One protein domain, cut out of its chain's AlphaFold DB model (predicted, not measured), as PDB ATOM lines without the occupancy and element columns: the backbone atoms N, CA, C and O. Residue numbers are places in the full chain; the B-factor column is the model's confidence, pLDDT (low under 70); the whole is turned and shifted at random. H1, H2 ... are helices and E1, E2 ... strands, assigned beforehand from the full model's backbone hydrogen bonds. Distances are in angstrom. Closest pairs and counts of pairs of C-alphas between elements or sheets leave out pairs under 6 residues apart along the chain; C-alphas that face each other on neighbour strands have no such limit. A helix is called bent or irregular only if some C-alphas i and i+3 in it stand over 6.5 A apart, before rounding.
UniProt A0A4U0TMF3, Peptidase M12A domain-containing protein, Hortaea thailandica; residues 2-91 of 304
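AT A GLANCE: This is residues 2 to 91 of the 304 residues of the protein "Peptidase M12A domain-containing protein" of Hortaea thailandica (UniProt A0A4U0TMF3). One long helix, H2, packs beside strand E2 of a small parallel sheet, E1 and E2, amid long loops, with short helix H1 beyond one end of the strands. The printed part has 90 residues, in order E1, H1, E2, H2; the class is mixed, with under half of the residues in named elements. It is only just compact, close to loose, with a radius of gyration of the C-alphas of 14.3 A and spans of 41 by 32 by 27 A.

HOW THE PARTS SIT: E1, residues 22 to 26, and E2, residues 58 to 62, are parallel at 21 degrees, with N 23 and O 58 2.8 A apart, within hydrogen-bond range. With H1, residues 33 to 38, between them, they form a strand-helix-strand unit, two parallel neighbour strands joined through a helix, with a right-handed crossover. Residues 43 to 44 pair antiparallel with residues 60 to 61 of E2. The closest C-alphas of E2 and H2, residues 70 to 89, are Leu 60 and Glu 84, 7.0 A apart. H1 and H2 are apart. Every O i to N i+4 pair is within hydrogen-bond range in H1, and 14 of 16 in H2.

IN THESE COORDINATES: E1 begins at C-alpha 22 (12.118, 19.552, -29.405). H2, 28.6 A long, is only just irregular, with C-alphas 71 and 74 6.9 A apart, and ends at C-alpha 89 (18.668, 24.857, -23.715).

THE WHOLE: The printed part has no cut, and the link H1 to E2 is long, 19 residues. The model's pLDDT is under 70 in residues 2 to 20, 47 to 53 and 64 to 72.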
ATOM      1  N   THR A   2       3.770  14.309 -18.366       21.77
ATOM      2  CA  THR A   2       3.929  12.910 -18.784       21.77
ATOM      3  C   THR A   2       4.739  12.920 -20.072       21.77
ATOM      4  O   THR A   2       4.258  13.431 -21.080       21.77
ATOM      5  N   ILE A   3       5.979  12.444 -20.010       31.64
ATOM      6  CA  ILE A   3       6.812  12.201 -21.190       31.64
ATOM      7  C   ILE A   3       6.408  10.812 -21.688       31.64
ATOM      8  O   ILE A   3       6.550   9.840 -20.950       31.64
ATOM      9  N   SER A   4       5.816  10.738 -22.880       30.66
ATOM     10  CA  SER A   4       5.489   9.468 -23.534       30.66
ATOM     11  C   SER A   4       6.665   9.095 -24.438       30.66
ATOM     12  O   SER A   4       7.007   9.918 -25.287       30.66
ATOM     13  N   PRO A   5       7.315   7.936 -24.252       34.47
ATOM     14  CA  PRO A   5       8.364   7.478 -25.157       34.47
ATOM     15  C   PRO A   5       7.737   7.029 -26.487       34.47
ATOM     16  O   PRO A   5       6.827   6.201 -26.484       34.47
ATOM     17  N   ASP A   6       8.196   7.604 -27.600       47.19
ATOM     18  CA  ASP A   6       7.729   7.274 -28.954       47.19
ATOM     19  C   ASP A   6       8.483   6.058 -29.518       47.19
ATOM     20  O   ASP A   6       9.695   5.922 -29.354       47.19
ATOM     21  N   ASN A   7       7.747   5.193 -30.222       41.06
ATOM     22  CA  ASN A   7       8.278   4.114 -31.057       41.06
ATOM     23  C   ASN A   7       8.299   4.545 -32.539       41.06
ATOM     24  O   ASN A   7       7.492   5.372 -32.956       41.06
ATOM     25  N   GLU A   8       9.168   3.939 -33.358       38.75
ATOM     26  CA  GLU A   8       9.346   4.246 -34.796       38.75
ATOM     27  C   GLU A   8       8.060   4.187 -35.658       38.75
ATOM     28  O   GLU A   8       8.045   4.709 -36.774       38.75
ATOM     29  N   ASN A   9       6.972   3.580 -35.170       42.91
ATOM     30  CA  ASN A   9       5.711   3.445 -35.906       42.91
ATOM     31  C   ASN A   9       4.665   4.514 -35.541       42.91
ATOM     32  O   ASN A   9       3.671   4.672 -36.262       42.91
ATOM     33  N   GLU A  10       4.868   5.275 -34.464       43.19
ATOM     34  CA  GLU A  10       4.011   6.398 -34.098       43.19
ATOM     35  C   GLU A  10       4.552   7.678 -34.732       43.19
ATOM     36  O   GLU A  10       5.548   8.269 -34.331       43.19
ATOM     37  N   LYS A  11       3.879   8.096 -35.811       42.12
ATOM     38  CA  LYS A  11       4.136   9.359 -36.505       42.12
ATOM     39  C   LYS A  11       4.302  10.481 -35.487       42.12
ATOM     40  O   LYS A  11       3.353  10.755 -34.756       42.12
ATOM     41  N   VAL A  12       5.441  11.172 -35.556       43.44
ATOM     42  CA  VAL A  12       5.742  12.422 -34.846       43.44
ATOM     43  C   VAL A  12       4.573  13.400 -34.984       43.44
ATOM     44  O   VAL A  12       4.490  14.213 -35.909       43.44
ATOM     45  N   CYS A  13       3.678  13.298 -34.008       47.88
ATOM     46  CA  CYS A  13       2.649  14.238 -33.630       47.88
ATOM     47  C   CYS A  13       1.552  14.535 -34.670       47.88
ATOM     48  O   CYS A  13       1.791  14.911 -35.821       47.88
ATOM     49  N   GLY A  14       0.296  14.517 -34.208       50.38
ATOM     50  CA  GLY A  14      -0.827  15.105 -34.945       50.38
ATOM     51  C   GLY A  14      -0.538  16.544 -35.405       50.38
ATOM     52  O   GLY A  14       0.409  17.190 -34.957       50.38
ATOM     53  N   THR A  15      -1.382  17.097 -36.276       53.81
ATOM     54  CA  THR A  15      -1.234  18.441 -36.885       53.81
ATOM     55  C   THR A  15      -1.162  19.627 -35.899       53.81
ATOM     56  O   THR A  15      -1.155  20.775 -36.329       53.81
ATOM     57  N   LYS A  16      -1.114  19.370 -34.585       62.44
ATOM     58  CA  LYS A  16      -1.133  20.347 -33.491       62.44
ATOM     59  C   LYS A  16       0.232  20.633 -32.848       62.44
ATOM     60  O   LYS A  16       0.295  21.528 -32.012       62.44
ATOM     61  N   VAL A  17       1.299  19.901 -33.178       66.62
ATOM     62  CA  VAL A  17       2.645  20.190 -32.643       66.62
ATOM     63  C   VAL A  17       3.357  21.199 -33.534       66.62
ATOM     64  O   VAL A  17       3.287  21.111 -34.762       66.62
ATOM     65  N   ARG A  18       4.003  22.191 -32.909       67.75
ATOM     66  CA  ARG A  18       4.742  23.230 -33.629       67.75
ATOM     67  C   ARG A  18       5.924  22.619 -34.384       67.75
ATOM     68  O   ARG A  18       6.507  21.632 -33.946       67.75
ATOM     69  N   ALA A  19       6.290  23.223 -35.512       69.31
ATOM     70  CA  ALA A  19       7.403  22.748 -36.334       69.31
ATOM     71  C   ALA A  19       8.760  22.797 -35.601       69.31
ATOM     72  O   ALA A  19       9.649  22.007 -35.905       69.31
ATOM     73  N   ASP A  20       8.887  23.685 -34.618       69.38
ATOM     74  CA  ASP A  20      10.067  23.925 -33.788       69.38
ATOM     75  C   ASP A  20       9.996  23.246 -32.410       69.38
ATOM     76  O   ASP A  20      10.682  23.659 -31.481       69.38
ATOM     77  N   ALA A  21       9.159  22.221 -32.238       78.12
ATOM     78  CA  ALA A  21       9.184  21.424 -31.016       78.12
ATOM     79  C   ALA A  21      10.482  20.600 -30.920       78.12
ATOM     80  O   ALA A  21      10.933  20.041 -31.921       78.12
ATOM     81  N   LEU A  22      11.040  20.491 -29.709       81.75
ATOM     82  CA  LEU A  22      12.118  19.552 -29.405       81.75
ATOM     83  C   LEU A  22      11.583  18.117 -29.469       81.75
ATOM     84  O   LEU A  22      10.646  17.769 -28.749       81.75
ATOM     85  N   VAL A  23      12.194  17.295 -30.314       81.62
ATOM     86  CA  VAL A  23      11.917  15.862 -30.434       81.62
ATOM     87  C   VAL A  23      12.921  15.105 -29.576       81.62
ATOM     88  O   VAL A  23      14.124  15.240 -29.775       81.62
ATOM     89  N   ILE A  24      12.432  14.313 -28.626       84.81
ATOM     90  CA  ILE A  24      13.268  13.485 -27.752       84.81
ATOM     91  C   ILE A  24      13.076  12.028 -28.162       84.81
ATOM     92  O   ILE A  24      11.937  11.568 -28.225       84.81
ATOM     93  N   SER A  25      14.162  11.309 -28.440       84.31
ATOM     94  CA  SER A  25      14.096   9.920 -28.912       84.31
ATOM     95  C   SER A  25      15.171   9.044 -28.283       84.31
ATOM     96  O   SER A  25      16.329   9.455 -28.208       84.31
ATOM     97  N   ASP A  26      14.798   7.818 -27.931       84.19
ATOM     98  CA  ASP A  26      15.743   6.720 -27.734       84.19
ATOM     99  C   ASP A  26      16.158   6.185 -29.111       84.19
ATOM    100  O   ASP A  26      15.303   5.895 -29.949       84.19
ATOM    101  N   VAL A  27      17.463   6.133 -29.376       85.69
ATOM    102  CA  VAL A  27      18.015   5.636 -30.649       85.69
ATOM    103  C   VAL A  27      18.747   4.309 -30.507       85.69
ATOM    104  O   VAL A  27      19.416   3.872 -31.451       85.69
ATOM    105  N   THR A  28      18.623   3.673 -29.346       80.94
ATOM    106  CA  THR A  28      19.088   2.311 -29.128       80.94
ATOM    107  C   THR A  28      18.169   1.299 -29.810       80.94
ATOM    108  O   THR A  28      17.022   1.576 -30.163       80.94
ATOM    109  N   LYS A  29      18.708   0.105 -30.049       82.06
ATOM    110  CA  LYS A  29      17.986  -1.039 -30.594       82.06
ATOM    111  C   LYS A  29      18.117  -2.223 -29.656       82.06
ATOM    112  O   LYS A  29      19.220  -2.594 -29.243       82.06
ATOM    113  N   ASP A  30      16.984  -2.849 -29.367       78.44
ATOM    114  CA  ASP A  30      16.936  -4.049 -28.544       78.44
ATOM    115  C   ASP A  30      17.819  -5.151 -29.142       78.44
ATOM    116  O   ASP A  30      17.585  -5.618 -30.257       78.44
ATOM    117  N   ARG A  31      18.788  -5.625 -28.346       79.50
ATOM    118  CA  ARG A  31      19.685  -6.750 -28.681       79.50
ATOM    119  C   ARG A  31      20.582  -6.516 -29.905       79.50
ATOM    120  O   ARG A  31      21.013  -7.487 -30.525       79.50
ATOM    121  N   ASP A  32      20.865  -5.261 -30.238       81.81
ATOM    122  CA  ASP A  32      21.777  -4.877 -31.317       81.81
ATOM    123  C   ASP A  32      22.932  -4.047 -30.739       81.81
ATOM    124  O   ASP A  32      22.972  -2.818 -30.830       81.81
ATOM    125  N   ASP A  33      23.853  -4.742 -30.067       81.06
ATOM    126  CA  ASP A  33      25.012  -4.124 -29.414       81.06
ATOM    127  C   ASP A  33      25.921  -3.413 -30.426       81.06
ATOM    128  O   ASP A  33      26.479  -2.363 -30.115       81.06
ATOM    129  N   ASP A  34      26.008  -3.929 -31.657       82.69
ATOM    130  CA  ASP A  34      26.785  -3.318 -32.734       82.69
ATOM    131  C   ASP A  34      26.218  -1.942 -33.111       82.69
ATOM    132  O   ASP A  34      26.976  -0.970 -33.192       82.69
ATOM    133  N   HIS A  35      24.897  -1.817 -33.296       84.06
ATOM    134  CA  HIS A  35      24.251  -0.515 -33.514       84.06
ATOM    135  C   HIS A  35      24.392   0.390 -32.288       84.06
ATOM    136  O   HIS A  35      24.733   1.567 -32.422       84.06
ATOM    137  N   ASN A  36      24.163  -0.149 -31.090       78.62
ATOM    138  CA  ASN A  36      24.221   0.631 -29.854       78.62
ATOM    139  C   ASN A  36      25.629   1.188 -29.570       78.62
ATOM    140  O   ASN A  36      25.759   2.268 -28.992       78.62
ATOM    141  N   TRP A  37      26.679   0.485 -30.007       73.69
ATOM    142  CA  TRP A  37      28.071   0.903 -29.844       73.69
ATOM    143  C   TRP A  37      28.556   1.834 -30.958       73.69
ATOM    144  O   TRP A  37      29.240   2.813 -30.679       73.69
ATOM    145  N   ASN A  38      28.192   1.556 -32.211       76.06
ATOM    146  CA  ASN A  38      28.782   2.238 -33.367       76.06
ATOM    147  C   ASN A  38      27.871   3.300 -34.001       76.06
ATOM    148  O   ASN A  38      28.266   3.938 -34.974       76.06
ATOM    149  N   SER A  39      26.616   3.430 -33.561       79.81
ATOM    150  CA  SER A  39      25.623   4.267 -34.260       79.81
ATOM    151  C   SER A  39      24.590   4.951 -33.357       79.81
ATOM    152  O   SER A  39      23.981   5.939 -33.778       79.81
ATOM    153  N   ALA A  40      24.370   4.466 -32.133       80.25
ATOM    154  CA  ALA A  40      23.462   5.084 -31.167       80.25
ATOM    155  C   ALA A  40      24.196   6.119 -30.300       80.25
ATOM    156  O   ALA A  40      24.532   5.857 -29.145       80.25
ATOM    157  N   GLU A  41      24.438   7.305 -30.853       80.88
ATOM    158  CA  GLU A  41      25.063   8.414 -30.127       80.88
ATOM    159  C   GLU A  41      24.039   9.225 -29.320       80.88
ATOM    160  O   GLU A  41      22.931   9.510 -29.786       80.88
ATOM    161  N   THR A  42      24.439   9.626 -28.113       86.81
ATOM    162  CA  THR A  42      23.727  10.638 -27.327       86.81
ATOM    163  C   THR A  42      24.128  12.012 -27.855       86.81
ATOM    164  O   THR A  42      25.292  12.382 -27.746       86.81
ATOM    165  N   GLN A  43      23.196  12.721 -28.495       86.12
ATOM    166  CA  GLN A  43      23.487  13.946 -29.247       86.12
ATOM    167  C   GLN A  43      22.257  14.848 -29.368       86.12
ATOM    168  O   GLN A  43      21.125  14.379 -29.526       86.12
ATOM    169  N   THR A  44      22.498  16.154 -29.402       86.62
ATOM    170  CA  THR A  44      21.460  17.178 -29.502       86.62
ATOM    171  C   THR A  44      21.788  18.208 -30.561       86.62
ATOM    172  O   THR A  44      22.928  18.624 -30.744       86.62
ATOM    173  N   THR A  45      20.753  18.705 -31.224       77.94
ATOM    174  CA  THR A  45      20.819  19.978 -31.945       77.94
ATOM    175  C   THR A  45      20.751  21.139 -30.960       77.94
ATOM    176  O   THR A  45      19.957  21.115 -30.018       77.94
ATOM    177  N   THR A  46      21.493  22.210 -31.199       75.06
ATOM    178  CA  THR A  46      21.479  23.362 -30.298       75.06
ATOM    179  C   THR A  46      20.161  24.153 -30.388       75.06
ATOM    180  O   THR A  46      19.736  24.568 -31.468       75.06
ATOM    181  N   GLY A  47      19.504  24.388 -29.246       63.56
ATOM    182  CA  GLY A  47      18.100  24.836 -29.195       63.56
ATOM    183  C   GLY A  47      17.782  26.228 -29.752       63.56
ATOM    184  O   GLY A  47      16.629  26.499 -30.092       63.56
ATOM    185  N   TYR A  48      18.771  27.108 -29.904       60.38
ATOM    186  CA  TYR A  48      18.588  28.468 -30.436       60.38
ATOM    187  C   TYR A  48      18.946  28.613 -31.915       60.38
ATOM    188  O   TYR A  48      19.030  29.739 -32.397       60.38
ATOM    189  N   ASP A  49      19.157  27.531 -32.669       59.06
ATOM    190  CA  ASP A  49      19.426  27.671 -34.105       59.06
ATOM    191  C   ASP A  49      18.160  28.113 -34.870       59.06
ATOM    192  O   ASP A  49      17.523  27.319 -35.549       59.06
ATOM    193  N   TYR A  50      17.724  29.370 -34.765       54.34
ATOM    194  CA  TYR A  50      16.490  29.879 -35.392       54.34
ATOM    195  C   TYR A  50      16.555  29.979 -36.924       54.34
ATOM    196  O   TYR A  50      15.575  30.371 -37.564       54.34
ATOM    197  N   ARG A  51      17.693  29.627 -37.524       54.59
ATOM    198  CA  ARG A  51      17.979  29.852 -38.945       54.59
ATOM    199  C   ARG A  51      17.293  28.818 -39.835       54.59
ATOM    200  O   ARG A  51      17.041  29.078 -41.008       54.59
ATOM    201  N   SER A  52      16.920  27.670 -39.269       59.47
ATOM    202  CA  SER A  52      16.083  26.672 -39.932       59.47
ATOM    203  C   SER A  52      14.640  26.753 -39.436       59.47
ATOM    204  O   SER A  52      14.380  26.834 -38.240       59.47
ATOM    205  N   GLN A  53      13.683  26.692 -40.360       65.94
ATOM    206  CA  GLN A  53      12.247  26.546 -40.068       65.94
ATOM    207  C   GLN A  53      11.764  25.110 -40.336       65.94
ATOM    208  O   GLN A  53      10.565  24.826 -40.300       65.94
ATOM    209  N   THR A  54      12.690  24.194 -40.637       70.81
ATOM    210  CA  THR A  54      12.368  22.808 -40.970       70.81
ATOM    211  C   THR A  54      11.749  22.108 -39.766       70.81
ATOM    212  O   THR A  54      12.261  22.178 -38.649       70.81
ATOM    213  N   ARG A  55      10.632  21.411 -39.991       72.56
ATOM    214  CA  ARG A  55       9.963  20.636 -38.944       72.56
ATOM    215  C   ARG A  55      10.900  19.557 -38.398       72.56
ATOM    216  O   ARG A  55      11.488  18.822 -39.182       72.56
ATOM    217  N   GLY A  56      10.992  19.445 -37.073       71.31
ATOM    218  CA  GLY A  56      11.833  18.433 -36.420       71.31
ATOM    219  C   GLY A  56      13.330  18.758 -36.434       71.31
ATOM    220  O   GLY A  56      14.143  17.883 -36.173       71.31
ATOM    221  N   ARG A  57      13.701  20.011 -36.719       72.94
ATOM    222  CA  ARG A  57      15.087  20.506 -36.646       72.94
ATOM    223  C   ARG A  57      15.710  20.445 -35.250       72.94
ATOM    224  O   ARG A  57      16.919  20.577 -35.149       72.94
ATOM    225  N   HIS A  58      14.884  20.333 -34.211       79.31
ATOM    226  CA  HIS A  58      15.311  20.279 -32.821       79.31
ATOM    227  C   HIS A  58      15.181  18.851 -32.315       79.31
ATOM    228  O   HIS A  58      14.063  18.364 -32.150       79.31
ATOM    229  N   THR A  59      16.301  18.186 -32.070       84.19
ATOM    230  CA  THR A  59      16.350  16.800 -31.606       84.19
ATOM    231  C   THR A  59      17.262  16.655 -30.402       84.19
ATOM    232  O   THR A  59      18.352  17.219 -30.400       84.19
ATOM    233  N   LEU A  60      16.848  15.840 -29.440       87.62
ATOM    234  CA  LEU A  60      17.650  15.315 -28.341       87.62
ATOM    235  C   LEU A  60      17.580  13.790 -28.423       87.62
ATOM    236  O   LEU A  60      16.520  13.191 -28.226       87.62
ATOM    237  N   ARG A  61      18.696  13.167 -28.780       86.69
ATOM    238  CA  ARG A  61      18.795  11.729 -29.010       86.69
ATOM    239  C   ARG A  61      19.539  11.117 -27.838       86.69
ATOM    240  O   ARG A  61      20.615  11.593 -27.486       86.69
ATOM    241  N   PHE A  62      18.968  10.081 -27.245       85.50
ATOM    242  CA  PHE A  62      19.621   9.296 -26.210       85.50
ATOM    243  C   PHE A  62      20.042   7.963 -26.799       85.50
ATOM    244  O   PHE A  62      19.216   7.204 -27.303       85.50
ATOM    245  N   GLY A  63      21.345   7.726 -26.772       79.25
ATOM    246  CA  GLY A  63      21.964   6.489 -27.194       79.25
ATOM    247  C   GLY A  63      22.798   5.888 -26.067       79.25
ATOM    248  O   GLY A  63      22.547   6.126 -24.889       79.25
ATOM    249  N   HIS A  64      23.785   5.099 -26.472       66.69
ATOM    250  CA  HIS A  64      24.834   4.456 -25.688       66.69
ATOM    251  C   HIS A  64      24.619   4.252 -24.170       66.69
ATOM    252  O   HIS A  64      24.876   5.134 -23.349       66.69
ATOM    253  N   LEU A  65      24.321   3.010 -23.783       61.69
ATOM    254  CA  LEU A  65      24.604   2.466 -22.451       61.69
ATOM    255  C   LEU A  65      25.717   1.418 -22.604       61.69
ATOM    256  O   LEU A  65      25.636   0.598 -23.511       61.69
ATOM    257  N   ILE A  66      26.740   1.427 -21.738       56.09
ATOM    258  CA  ILE A  66      27.840   0.443 -21.762       56.09
ATOM    259  C   ILE A  66      27.308  -0.912 -21.253       56.09
ATOM    260  O   ILE A  66      27.018  -1.028 -20.054       56.09
ATOM    261  N   PRO A  67      27.206  -1.963 -22.092       47.72
ATOM    262  CA  PRO A  67      26.757  -3.273 -21.627       47.72
ATOM    263  C   PRO A  67      27.737  -3.850 -20.593       47.72
ATOM    264  O   PRO A  67      28.952  -3.816 -20.779       47.72
ATOM    265  N   GLY A  68      27.224  -4.375 -19.477       48.09
ATOM    266  CA  GLY A  68      28.038  -5.023 -18.436       48.09
ATOM    267  C   GLY A  68      28.715  -4.090 -17.419       48.09
ATOM    268  O   GLY A  68      29.372  -4.580 -16.502       48.09
ATOM    269  N   ALA A  69      28.529  -2.767 -17.513       52.97
ATOM    270  CA  ALA A  69      29.045  -1.786 -16.548       52.97
ATOM    271  C   ALA A  69      27.922  -1.123 -15.723       52.97
ATOM    272  O   ALA A  69      27.999   0.068 -15.396       52.97
ATOM    273  N   GLU A  70      26.871  -1.884 -15.402       52.72
ATOM    274  CA  GLU A  70      25.568  -1.414 -14.895       52.72
ATOM    275  C   GLU A  70      25.684  -0.370 -13.766       52.72
ATOM    276  O   GLU A  70      25.067   0.688 -13.842       52.72
ATOM    277  N   GLY A  71      26.571  -0.584 -12.785       54.06
ATOM    278  CA  GLY A  71      26.747   0.325 -11.641       54.06
ATOM    279  C   GLY A  71      27.410   1.682 -11.936       54.06
ATOM    280  O   GLY A  71      27.323   2.583 -11.111       54.06
ATOM    281  N   THR A  72      28.069   1.855 -13.091       62.28
ATOM    282  CA  THR A  72      28.666   3.145 -13.517       62.28
ATOM    283  C   THR A  72      27.978   3.750 -14.739       62.28
ATOM    284  O   THR A  72      28.254   4.897 -15.097       62.28
ATOM    285  N   THR A  73      27.091   2.989 -15.382       70.19
ATOM    286  CA  THR A  73      26.485   3.360 -16.663       70.19
ATOM    287  C   THR A  73      25.367   4.375 -16.478       70.19
ATOM    288  O   THR A  73      25.322   5.342 -17.227       70.19
ATOM    289  N   GLU A  74      24.534   4.230 -15.442       77.81
ATOM    290  CA  GLU A  74      23.444   5.179 -15.177       77.81
ATOM    291  C   GLU A  74      23.974   6.594 -14.925       77.81
ATOM    292  O   GLU A  74      23.556   7.532 -15.592       77.81
ATOM    293  N   GLY A  75      24.948   6.756 -14.022       80.94
ATOM    294  CA  GLY A  75      25.518   8.072 -13.729       80.94
ATOM    295  C   GLY A  75      26.136   8.726 -14.967       80.94
ATOM    296  O   GLY A  75      25.890   9.900 -15.234       80.94
ATOM    297  N   LYS A  76      26.911   7.965 -15.752       80.88
ATOM    298  CA  LYS A  76      27.531   8.466 -16.991       80.88
ATOM    299  C   LYS A  76      26.487   8.841 -18.039       80.88
ATOM    300  O   LYS A  76      26.633   9.880 -18.675       80.88
ATOM    301  N   ALA A  77      25.437   8.035 -18.180       81.00
ATOM    302  CA  ALA A  77      24.318   8.330 -19.061       81.00
ATOM    303  C   ALA A  77      23.612   9.612 -18.617       81.00
ATOM    304  O   ALA A  77      23.501  10.532 -19.413       81.00
ATOM    305  N   VAL A  78      23.241   9.739 -17.337       85.00
ATOM    306  CA  VAL A  78      22.637  10.964 -16.793       85.00
ATOM    307  C   VAL A  78      23.526  12.178 -17.060       85.00
ATOM    308  O   VAL A  78      23.019  13.207 -17.495       85.00
ATOM    309  N   LEU A  79      24.841  12.067 -16.860       88.12
ATOM    310  CA  LEU A  79      25.772  13.163 -17.125       88.12
ATOM    311  C   LEU A  79      25.770  13.579 -18.603       88.12
ATOM    312  O   LEU A  79      25.638  14.767 -18.897       88.12
ATOM    313  N   ALA A  80      25.858  12.613 -19.522       87.25
ATOM    314  CA  ALA A  80      25.782  12.869 -20.959       87.25
ATOM    315  C   ALA A  80      24.423  13.470 -21.351       87.25
ATOM    316  O   ALA A  80      24.364  14.478 -22.044       87.25
ATOM    317  N   MET A  81      23.319  12.927 -20.831       87.69
ATOM    318  CA  MET A  81      21.974  13.452 -21.065       87.69
ATOM    319  C   MET A  81      21.824  14.897 -20.574       87.69
ATOM    320  O   MET A  81      21.143  15.688 -21.221       87.69
ATOM    321  N   MET A  82      22.438  15.257 -19.441       90.94
ATOM    322  CA  MET A  82      22.420  16.631 -18.923       90.94
ATOM    323  C   MET A  82      23.266  17.584 -19.775       90.94
ATOM    324  O   MET A  82      22.839  18.715 -19.993       90.94
ATOM    325  N   HIS A  83      24.418  17.137 -20.282       93.50
ATOM    326  CA  HIS A  83      25.235  17.894 -21.241       93.50
ATOM    327  C   HIS A  83      24.438  18.212 -22.514       93.50
ATOM    328  O   HIS A  83      24.297  19.364 -22.921       93.50
ATOM    329  N   GLU A  84      23.809  17.182 -23.070       91.38
ATOM    330  CA  GLU A  84      22.955  17.265 -24.247       91.38
ATOM    331  C   GLU A  84      21.711  18.139 -24.028       91.38
ATOM    332  O   GLU A  84      21.361  18.990 -24.852       91.38
ATOM    333  N   LEU A  85      21.080  18.037 -22.857       89.94
ATOM    334  CA  LEU A  85      20.016  18.958 -22.466       89.94
ATOM    335  C   LEU A  85      20.521  20.409 -22.368       89.94
ATOM    336  O   LEU A  85      19.784  21.332 -22.717       89.94
ATOM    337  N   GLY A  86      21.771  20.621 -21.947       90.12
ATOM    338  CA  GLY A  86      22.444  21.917 -21.986       90.12
ATOM    339  C   GLY A  86      22.483  22.498 -23.399       90.12
ATOM    340  O   GLY A  86      22.050  23.635 -23.600       90.12
ATOM    341  N   HIS A  87      22.878  21.708 -24.402       89.56
ATOM    342  CA  HIS A  87      22.784  22.108 -25.812       89.56
ATOM    343  C   HIS A  87      21.345  22.425 -26.243       89.56
ATOM    344  O   HIS A  87      21.116  23.444 -26.904       89.56
ATOM    345  N   ALA A  88      20.362  21.619 -25.829       86.19
ATOM    346  CA  ALA A  88      18.948  21.865 -26.134       86.19
ATOM    347  C   ALA A  88      18.440  23.180 -25.518       86.19
ATOM    348  O   ALA A  88      17.597  23.854 -26.103       86.19
ATOM    349  N   MET A  89      18.956  23.566 -24.349       82.69
ATOM    350  CA  MET A  89      18.668  24.857 -23.715       82.69
ATOM    351  C   MET A  89      19.480  26.002 -24.314       82.69
ATOM    352  O   MET A  89      19.129  27.161 -24.122       82.69
ATOM    353  N   GLY A  90      20.529  25.706 -25.067       79.69
ATOM    354  CA  GLY A  90      21.302  26.707 -25.774       79.69
ATOM    355  C   GLY A  90      22.689  26.983 -25.216       79.69
ATOM    356  O   GLY A  90      23.268  28.039 -25.466       79.69
ATOM    357  N   LEU A  91      23.246  26.051 -24.462       86.06
ATOM    358  CA  LEU A  91      24.624  26.153 -24.033       86.06
ATOM    359  C   LEU A  91      25.575  25.618 -25.107       86.06
ATOM    360  O   LEU A  91      25.272  24.700 -25.871       86.06
TER     361      LEU A  91